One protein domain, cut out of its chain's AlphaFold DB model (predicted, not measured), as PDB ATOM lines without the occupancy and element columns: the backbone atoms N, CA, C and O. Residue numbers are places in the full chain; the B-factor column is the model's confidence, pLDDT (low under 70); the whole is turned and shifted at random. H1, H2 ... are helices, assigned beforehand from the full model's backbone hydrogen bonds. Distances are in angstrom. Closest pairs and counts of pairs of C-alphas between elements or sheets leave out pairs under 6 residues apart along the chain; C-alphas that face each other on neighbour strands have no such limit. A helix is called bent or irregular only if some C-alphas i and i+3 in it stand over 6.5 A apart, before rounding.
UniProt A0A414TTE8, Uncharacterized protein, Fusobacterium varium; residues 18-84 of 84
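This is residues 18 to 84 of the 84 residues of an uncharacterized protein of Fusobacterium varium (UniProt A0A414TTE8). The domain is a short rod made of two halves set end to end, with few contacts between its helices. The longest helix, H4, makes one half together with the short H1 set steeply to it, while H2 and H3 cross each other steeply in the other half, and the H1 to H2 and H3 to H4 links join the halves. The printed part has 67 residues, with four named helices in the order H1, H2, H3, H4 and no named strand: the class is all helix. It is only just compact, close to loose, with a radius of gyration of the C-alphas of 12.7 A, and its C-alphas span 43 by 20 by 17 A.

The longest helix, H4, residues 69 to 83, touches no helix. It is close to but not clearly touching H1, residues 23 to 29, and the closest C-alphas, those of Phe 25 and Ala 76, are 7.1 A apart. Their lines stand at a steep tilt of 59 degrees, opposite ways. H1 is also close to but not clearly touching H2, residues 35 to 45, with the C-alphas of Ser 23 and Tyr 35 closest at 7.3 A. These two run the same way at a steep tilt of 63 degrees. H2 touches H3, residues 52 to 63, the closest C-alphas being those of Val 42 and Ile 56, 6.7 A apart. H2 and H3 run opposite ways at a steep tilt of 62 degrees. H3 and H4 are only just apart, with their closest C-alphas at 8.3 A; H1 and H3 are apart, and so are H2 and H4. In H1, H2, H3 and H4 every O i to N i+4 pair is within hydrogen-bond range.

H4 has 15 residues and runs 21.2 A from C-alpha 69 at (15.592, 13.204, 33.374) to C-alpha 83 at (2.504, 28.366, 26.445). H3 has 12 residues and measures 15.9 A from first to last C-alpha, and H2 has 11 residues and measures 15.7 A. H1 has 7 residues over 10.1 A and begins with C-alpha 23 at (16.222, 26.872, 23.111). No helix is bent.

The two C-alphas farthest apart are those of Ser 49, between H2 and H3, and Asn 84, the chain's last residue, at 43.3 A. The printed part begins at Glu 18 and has no cut. The links H1 to H2 and H3 to H4 are tight, and the link H2 to H3 is short; no link is long. The mean pLDDT of the printed part is 86.8, and residues 83 to 84 are under 70.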
ATOM      1  N   GLU A  18      12.579  15.855  22.349       77.00
ATOM      2  CA  GLU A  18      13.505  16.839  21.785       77.00
ATOM      3  C   GLU A  18      12.784  18.107  21.303       77.00
ATOM      4  O   GLU A  18      13.272  19.208  21.560       77.00
ATOM      5  N   ASP A  19      11.572  17.983  20.752       81.25
ATOM      6  CA  ASP A  19      10.755  19.131  20.328       81.25
ATOM      7  C   ASP A  19      10.312  20.006  21.515       81.25
ATOM      8  O   ASP A  19      10.070  21.210  21.383       81.25
ATOM      9  N   LEU A  20      10.235  19.419  22.714       82.12
ATOM     10  CA  LEU A  20       9.890  20.121  23.955       82.12
ATOM     11  C   LEU A  20      11.099  20.841  24.559       82.12
ATOM     12  O   LEU A  20      10.941  21.804  25.312       82.12
ATOM     13  N   LEU A  21      12.309  20.396  24.219       83.19
ATOM     14  CA  LEU A  21      13.581  20.927  24.706       83.19
ATOM     15  C   LEU A  21      14.109  22.054  23.809       83.19
ATOM     16  O   LEU A  21      15.300  22.142  23.519       83.19
ATOM     17  N   ASN A  22      13.219  22.954  23.390       84.31
ATOM     18  CA  ASN A  22      13.593  24.106  22.576       84.31
ATOM     19  C   ASN A  22      14.572  25.049  23.307       84.31
ATOM     20  O   ASN A  22      14.721  25.024  24.533       84.31
ATOM     21  N   SER A  23      15.204  25.963  22.564       84.44
ATOM     22  CA  SER A  23      16.222  26.872  23.111       84.44
ATOM     23  C   SER A  23      15.721  27.723  24.287       84.44
ATOM     24  O   SER A  23      16.507  28.072  25.166       84.44
ATOM     25  N   LYS A  24      14.421  28.056  24.338       86.94
ATOM     26  CA  LYS A  24      13.831  28.805  25.459       86.94
ATOM     27  C   LYS A  24      13.788  27.951  26.726       86.94
ATOM     28  O   LYS A  24      14.130  28.453  27.795       86.94
ATOM     29  N   PHE A  25      13.399  26.682  26.610       88.50
ATOM     30  CA  PHE A  25      13.421  25.733  27.721       88.50
ATOM     31  C   PHE A  25      14.851  25.507  28.223       88.50
ATOM     32  O   PHE A  25      15.109  25.660  29.419       88.50
ATOM     33  N   ILE A  26      15.785  25.230  27.307       88.50
ATOM     34  CA  ILE A  26      17.201  24.999  27.623       88.50
ATOM     35  C   ILE A  26      17.778  26.187  28.403       88.50
ATOM     36  O   ILE A  26      18.152  26.019  29.559       88.50
ATOM     37  N   ARG A  27      17.684  27.411  27.868       90.25
ATOM     38  CA  ARG A  27      18.175  28.635  28.537       90.25
ATOM     39  C   ARG A  27      17.581  28.879  29.922       90.25
ATOM     40  O   ARG A  27      18.189  29.535  30.763       90.25
ATOM     41  N   LYS A  28      16.349  28.426  30.156       90.94
ATOM     42  CA  LYS A  28      15.632  28.675  31.411       90.94
ATOM     43  C   LYS A  28      16.019  27.681  32.509       90.94
ATOM     44  O   LYS A  28      16.074  28.049  33.696       90.94
ATOM     45  N   TYR A  29      16.256  26.428  32.133       90.81
ATOM     46  CA  TYR A  29      16.406  25.315  33.071       90.81
ATOM     47  C   TYR A  29      17.791  24.672  33.100       90.81
ATOM     48  O   TYR A  29      18.070  23.891  34.015       90.81
ATOM     49  N   THR A  30      18.662  25.029  32.164       90.06
ATOM     50  CA  THR A  30      20.054  24.593  32.128       90.06
ATOM     51  C   THR A  30      20.991  25.803  32.143       90.06
ATOM     52  O   THR A  30      20.553  26.951  32.071       90.06
ATOM     53  N   LEU A  31      22.288  25.549  32.302       91.19
ATOM     54  CA  LEU A  31      23.347  26.549  32.162       91.19
ATOM     55  C   LEU A  31      23.794  26.738  30.702       91.19
ATOM     56  O   LEU A  31      24.771  27.441  30.466       91.19
ATOM     57  N   PHE A  32      23.102  26.107  29.753       89.94
ATOM     58  CA  PHE A  32      23.397  26.158  28.325       89.94
ATOM     59  C   PHE A  32      22.424  27.080  27.588       89.94
ATOM     60  O   PHE A  32      21.285  27.284  28.014       89.94
ATOM     61  N   ASN A  33      22.848  27.604  26.440       86.69
ATOM     62  CA  ASN A  33      22.032  28.467  25.589       86.69
ATOM     63  C   ASN A  33      21.338  27.737  24.433       86.69
ATOM     64  O   ASN A  33      20.372  28.276  23.873       86.69
ATOM     65  N   SER A  34      21.825  26.554  24.068       84.75
ATOM     66  CA  SER A  34      21.307  25.700  22.997       84.75
ATOM     67  C   SER A  34      21.672  24.236  23.244       84.75
ATOM     68  O   SER A  34      22.411  23.918  24.176       84.75
ATOM     69  N   TYR A  35      21.129  23.345  22.413       81.56
ATOM     70  CA  TYR A  35      21.512  21.937  22.416       81.56
ATOM     71  C   TYR A  35      22.962  21.743  21.948       81.56
ATOM     72  O   TYR A  35      23.680  20.937  22.529       81.56
ATOM     73  N   ASP A  36      23.423  22.549  20.987       85.88
ATOM     74  CA  ASP A  36      24.797  22.487  20.472       85.88
ATOM     75  C   ASP A  36      25.842  22.691  21.580       85.88
ATOM     76  O   ASP A  36      26.841  21.986  21.617       85.88
ATOM     77  N   GLU A  37      25.592  23.593  22.539       89.25
ATOM     78  CA  GLU A  37      26.496  23.784  23.686       89.25
ATOM     79  C   GLU A  37      26.548  22.555  24.611       89.25
ATOM     80  O   GLU A  37      27.562  22.311  25.265       89.25
ATOM     81  N   ILE A  38      25.470  21.765  24.676       86.81
ATOM     82  CA  ILE A  38      25.452  20.501  25.426       86.81
ATOM     83  C   ILE A  38      26.343  19.483  24.716       86.81
ATOM     84  O   ILE A  38      27.160  18.827  25.362       86.81
ATOM     85  N   GLU A  39      26.189  19.355  23.399       86.69
ATOM     86  CA  GLU A  39      26.990  18.444  22.585       86.69
ATOM     87  C   GLU A  39      28.474  18.832  22.612       86.69
ATOM     88  O   GLU A  39      29.336  17.975  22.815       86.69
ATOM     89  N   GLU A  40      28.779  20.124  22.499       91.31
ATOM     90  CA  GLU A  40      30.136  20.652  22.606       91.31
ATOM     91  C   GLU A  40      30.747  20.347  23.982       91.31
ATOM     92  O   GLU A  40      31.875  19.867  24.059       91.31
ATOM     93  N   GLU A  41      30.003  20.535  25.077       91.50
ATOM     94  CA  GLU A  41      30.476  20.216  26.429       91.50
ATOM     95  C   GLU A  41      30.761  18.716  26.605       91.50
ATOM     96  O   GLU A  41      31.766  18.337  27.220       91.50
ATOM     97  N   VAL A  42      29.902  17.849  26.059       89.81
ATOM     98  CA  VAL A  42      30.128  16.397  26.063       89.81
ATOM     99  C   VAL A  42      31.390  16.072  25.272       89.81
ATOM    100  O   VAL A  42      32.261  15.385  25.799       89.81
ATOM    101  N   ASN A  43      31.533  16.602  24.058       89.81
ATOM    102  CA  ASN A  43      32.687  16.351  23.194       89.81
ATOM    103  C   ASN A  43      33.998  16.880  23.794       89.81
ATOM    104  O   ASN A  43      35.016  16.193  23.733       89.81
ATOM    105  N   ASN A  44      33.968  18.045  24.443       91.44
ATOM    106  CA  ASN A  44      35.125  18.647  25.108       91.44
ATOM    107  C   ASN A  44      35.610  17.824  26.309       91.44
ATOM    108  O   ASN A  44      36.804  17.809  26.615       91.44
ATOM    109  N   ARG A  45      34.694  17.145  27.010       90.44
ATOM    110  CA  ARG A  45      35.016  16.303  28.175       90.44
ATOM    111  C   ARG A  45      35.202  14.824  27.824       90.44
ATOM    112  O   ARG A  45      35.770  14.069  28.619       90.44
ATOM    113  N   ALA A  46      34.707  14.385  26.672       89.75
ATOM    114  CA  ALA A  46      34.838  13.015  26.211       89.75
ATOM    115  C   ALA A  46      36.281  12.729  25.773       89.75
ATOM    116  O   ALA A  46      36.920  13.485  25.050       89.75
ATOM    117  N   THR A  47      36.798  11.585  26.201       88.19
ATOM    118  CA  THR A  47      38.079  11.034  25.753       88.19
ATOM    119  C   THR A  47      37.839   9.635  25.192       88.19
ATOM    120  O   THR A  47      36.774   9.057  25.414       88.19
ATOM    121  N   LYS A  48      38.832   9.042  24.515       81.62
ATOM    122  CA  LYS A  48      38.721   7.677  23.953       81.62
ATOM    123  C   LYS A  48      38.319   6.602  24.974       81.62
ATOM    124  O   LYS A  48      37.830   5.554  24.568       81.62
ATOM    125  N   SER A  49      38.538   6.851  26.263       86.62
ATOM    126  CA  SER A  49      38.272   5.905  27.352       86.62
ATOM    127  C   SER A  49      37.082   6.314  28.223       86.62
ATOM    128  O   SER A  49      36.841   5.690  29.256       86.62
ATOM    129  N   THR A  50      36.378   7.395  27.875       88.06
ATOM    130  CA  THR A  50      35.296   7.931  28.703       88.06
ATOM    131  C   THR A  50      34.024   7.111  28.520       88.06
ATOM    132  O   THR A  50      33.562   6.903  27.401       88.06
ATOM    133  N   ASP A  51      33.415   6.709  29.634       90.88
ATOM    134  CA  ASP A  51      32.028   6.249  29.659       90.88
ATOM    135  C   ASP A  51      31.110   7.445  29.367       90.88
ATOM    136  O   ASP A  51      30.876   8.305  30.225       90.88
ATOM    137  N   VAL A  52      30.653   7.523  28.117       87.12
ATOM    138  CA  VAL A  52      29.846   8.632  27.599       87.12
ATOM    139  C   VAL A  52      28.519   8.746  28.349       87.12
ATOM    140  O   VAL A  52      28.102   9.857  28.670       87.12
ATOM    141  N   GLU A  53      27.882   7.632  28.718       87.06
ATOM    142  CA  GLU A  53      26.621   7.677  29.464       87.06
ATOM    143  C   GLU A  53      26.808   8.282  30.854       87.06
ATOM    144  O   GLU A  53      26.007   9.109  31.303       87.06
ATOM    145  N   LYS A  54      27.880   7.889  31.549       89.69
ATOM    146  CA  LYS A  54      28.207   8.450  32.860       89.69
ATOM    147  C   LYS A  54      28.576   9.929  32.759       89.69
ATOM    148  O   LYS A  54      28.162  10.714  33.610       89.69
ATOM    149  N   LEU A  55      29.313  10.317  31.718       91.12
ATOM    150  CA  LEU A  55      29.656  11.714  31.461       91.12
ATOM    151  C   LEU A  55      28.400  12.564  31.239       91.12
ATOM    152  O   LEU A  55      28.245  13.587  31.901       91.12
ATOM    153  N   ILE A  56      27.486  12.121  30.374       88.12
ATOM    154  CA  ILE A  56      26.227  12.824  30.100       88.12
ATOM    155  C   ILE A  56      25.402  12.969  31.384       88.12
ATOM    156  O   ILE A  56      24.906  14.057  31.668       88.12
ATOM    157  N   LYS A  57      25.300  11.915  32.206       87.94
ATOM    158  CA  LYS A  57      24.607  11.981  33.508       87.94
ATOM    159  C   LYS A  57      25.240  13.007  34.449       87.94
ATOM    160  O   LYS A  57      24.516  13.762  35.094       87.94
ATOM    161  N   ASN A  58      26.568  13.066  34.514       90.62
ATOM    162  CA  ASN A  58      27.266  14.049  35.342       90.62
ATOM    163  C   ASN A  58      27.034  15.478  34.834       90.62
ATOM    164  O   ASN A  58      26.654  16.343  35.617       90.62
ATOM    165  N   ILE A  59      27.183  15.712  33.526       90.19
ATOM    166  CA  ILE A  59      26.908  17.015  32.903       90.19
ATOM    167  C   ILE A  59      25.457  17.429  33.166       90.19
ATOM    168  O   ILE A  59      25.208  18.568  33.550       90.19
ATOM    169  N   PHE A  60      24.501  16.509  33.030       89.50
ATOM    170  CA  PHE A  60      23.096  16.766  33.328       89.50
ATOM    171  C   PHE A  60      22.898  17.251  34.772       89.50
ATOM    172  O   PHE A  60      22.234  18.261  34.998       89.50
ATOM    173  N   LEU A  61      23.491  16.569  35.752       88.94
ATOM    174  CA  LEU A  61      23.367  16.944  37.163       88.94
ATOM    175  C   LEU A  61      24.091  18.259  37.495       88.94
ATOM    176  O   LEU A  61      23.625  19.014  38.341       88.94
ATOM    177  N   GLU A  62      25.214  18.545  36.835       91.38
ATOM    178  CA  GLU A  62      25.984  19.780  37.032       91.38
ATOM    179  C   GLU A  62      25.324  21.005  36.389       91.38
ATOM    180  O   GLU A  62      25.436  22.121  36.899       91.38
ATOM    181  N   LYS A  63      24.701  20.817  35.223       91.50
ATOM    182  CA  LYS A  63      24.319  21.914  34.326       91.50
ATOM    183  C   LYS A  63      22.817  22.108  34.213       91.50
ATOM    184  O   LYS A  63      22.393  23.054  33.555       91.50
ATOM    185  N   THR A  64      22.005  21.258  34.829       90.44
ATOM    186  CA  THR A  64      20.548  21.416  34.854       90.44
ATOM    187  C   THR A  64      20.048  21.650  36.275       90.44
ATOM    188  O   THR A  64      20.702  21.311  37.257       90.44
ATOM    189  N   LYS A  65      18.855  22.236  36.402       88.38
ATOM    190  CA  LYS A  65      18.174  22.397  37.700       88.38
ATOM    191  C   LYS A  65      17.435  21.130  38.152       88.38
ATOM    192  O   LYS A  65      16.749  21.160  39.174       88.38
ATOM    193  N   PHE A  66      17.511  20.044  37.382       90.25
ATOM    194  CA  PHE A  66      16.709  18.844  37.587       90.25
ATOM    195  C   PHE A  66      17.504  17.754  38.298       90.25
ATOM    196  O   PHE A  66      18.699  17.584  38.082       90.25
ATOM    197  N   LYS A  67      16.820  16.973  39.139       85.88
ATOM    198  CA  LYS A  67      17.440  15.852  39.861       85.88
ATOM    199  C   LYS A  67      17.624  14.624  38.974       85.88
ATOM    200  O   LYS A  67      18.488  13.797  39.237       85.88
ATOM    201  N   ASN A  68      16.773  14.479  37.966       85.69
ATOM    202  CA  ASN A  68      16.773  13.372  37.022       85.69
ATOM    203  C   ASN A  68      16.070  13.796  35.719       85.69
ATOM    204  O   ASN A  68      15.443  14.856  35.639       85.69
ATOM    205  N   ILE A  69      16.179  12.950  34.694       82.75
ATOM    206  CA  ILE A  69      15.592  13.204  33.374       82.75
ATOM    207  C   ILE A  69      14.054  13.226  33.431       82.75
ATOM    208  O   ILE A  69      13.436  13.997  32.703       82.75
ATOM    209  N   GLU A  70      13.414  12.428  34.291       85.62
ATOM    210  CA  GLU A  70      11.947  12.411  34.408       85.62
ATOM    211  C   GLU A  70      11.384  13.749  34.904       85.62
ATOM    212  O   GLU A  70      10.384  14.228  34.367       85.62
ATOM    213  N   ASP A  71      12.045  14.384  35.874       89.88
ATOM    214  CA  ASP A  71      11.692  15.717  36.367       89.88
ATOM    215  C   ASP A  71      11.803  16.758  35.246       89.88
ATOM    216  O   ASP A  71      10.921  17.608  35.094       89.88
ATOM    217  N   MET A  72      12.847  16.657  34.415       89.00
ATOM    218  CA  MET A  72      13.003  17.516  33.241       89.00
ATOM    219  C   MET A  72      11.874  17.297  32.231       89.00
ATOM    220  O   MET A  72      11.276  18.272  31.779       89.00
ATOM    221  N   LYS A  73      11.542  16.038  31.910       85.56
ATOM    222  CA  LYS A  73      10.461  15.692  30.970       85.56
ATOM    223  C   LYS A  73       9.118  16.243  31.442       85.56
ATOM    224  O   LYS A  73       8.441  16.932  30.684       85.56
ATOM    225  N   LYS A  74       8.762  16.014  32.711       88.12
ATOM    226  CA  LYS A  74       7.535  16.566  33.309       88.12
ATOM    227  C   LYS A  74       7.509  18.084  33.190       88.12
ATOM    228  O   LYS A  74       6.479  18.646  32.824       88.12
ATOM    229  N   LYS A  75       8.640  18.753  33.442       90.06
ATOM    230  CA  LYS A  75       8.692  20.211  33.361       90.06
ATOM    231  C   LYS A  75       8.594  20.746  31.937       90.06
ATOM    232  O   LYS A  75       7.950  21.771  31.729       90.06
ATOM    233  N   ALA A  76       9.202  20.060  30.974       87.44
ATOM    234  CA  ALA A  76       9.107  20.402  29.559       87.44
ATOM    235  C   ALA A  76       7.658  20.298  29.062       87.44
ATOM    236  O   ALA A  76       7.168  21.214  28.407       87.44
ATOM    237  N   ILE A  77       6.942  19.243  29.464       86.19
ATOM    238  CA  ILE A  77       5.511  19.065  29.173       86.19
ATOM    239  C   ILE A  77       4.676  20.188  29.798       86.19
ATOM    240  O   ILE A  77       3.838  20.781  29.123       86.19
ATOM    241  N   GLU A  78       4.914  20.513  31.071       87.38
ATOM    242  CA  GLU A  78       4.213  21.609  31.749       87.38
ATOM    243  C   GLU A  78       4.424  22.956  31.055       87.38
ATOM    244  O   GLU A  78       3.461  23.678  30.827       87.38
ATOM    245  N   GLU A  79       5.666  23.305  30.708       85.75
ATOM    246  CA  GLU A  79       5.957  24.541  29.975       85.75
ATOM    247  C   GLU A  79       5.267  24.536  28.609       85.75
ATOM    248  O   GLU A  79       4.619  25.516  28.250       85.75
ATOM    249  N   TYR A  80       5.351  23.433  27.866       82.25
ATOM    250  CA  TYR A  80       4.735  23.341  26.549       82.25
ATOM    251  C   TYR A  80       3.219  23.575  26.604       82.25
ATOM    252  O   TYR A  80       2.707  24.362  25.811       82.25
ATOM    253  N   LEU A  81       2.525  22.952  27.566       82.81
ATOM    254  CA  LEU A  81       1.076  23.083  27.775       82.81
ATOM    255  C   LEU A  81       0.644  24.430  28.378       82.81
ATOM    256  O   LEU A  81      -0.531  24.776  28.312       82.81
ATOM    257  N   LEU A  82       1.548  25.164  29.032       79.56
ATOM    258  CA  LEU A  82       1.256  26.499  29.569       79.56
ATOM    259  C   LEU A  82       1.388  27.595  28.509       79.56
ATOM    260  O   LEU A  82       0.742  28.635  28.629       79.56
ATOM    261  N   TYR A  83       2.244  27.389  27.506       69.00
ATOM    262  CA  TYR A  83       2.504  28.366  26.445       69.00
ATOM    263  C   TYR A  83       1.843  28.015  25.095       69.00
ATOM    264  O   TYR A  83       1.962  28.822  24.173       69.00
ATOM    265  N   ASN A  84       1.134  26.878  24.984       59.25
ATOM    266  CA  ASN A  84       0.336  26.444  23.819       59.25
ATOM    267  C   ASN A  84      -0.999  25.818  24.245       59.25
ATOM    268  O   ASN A  84      -1.993  25.970  23.499       59.25
TER     269      ASN A  84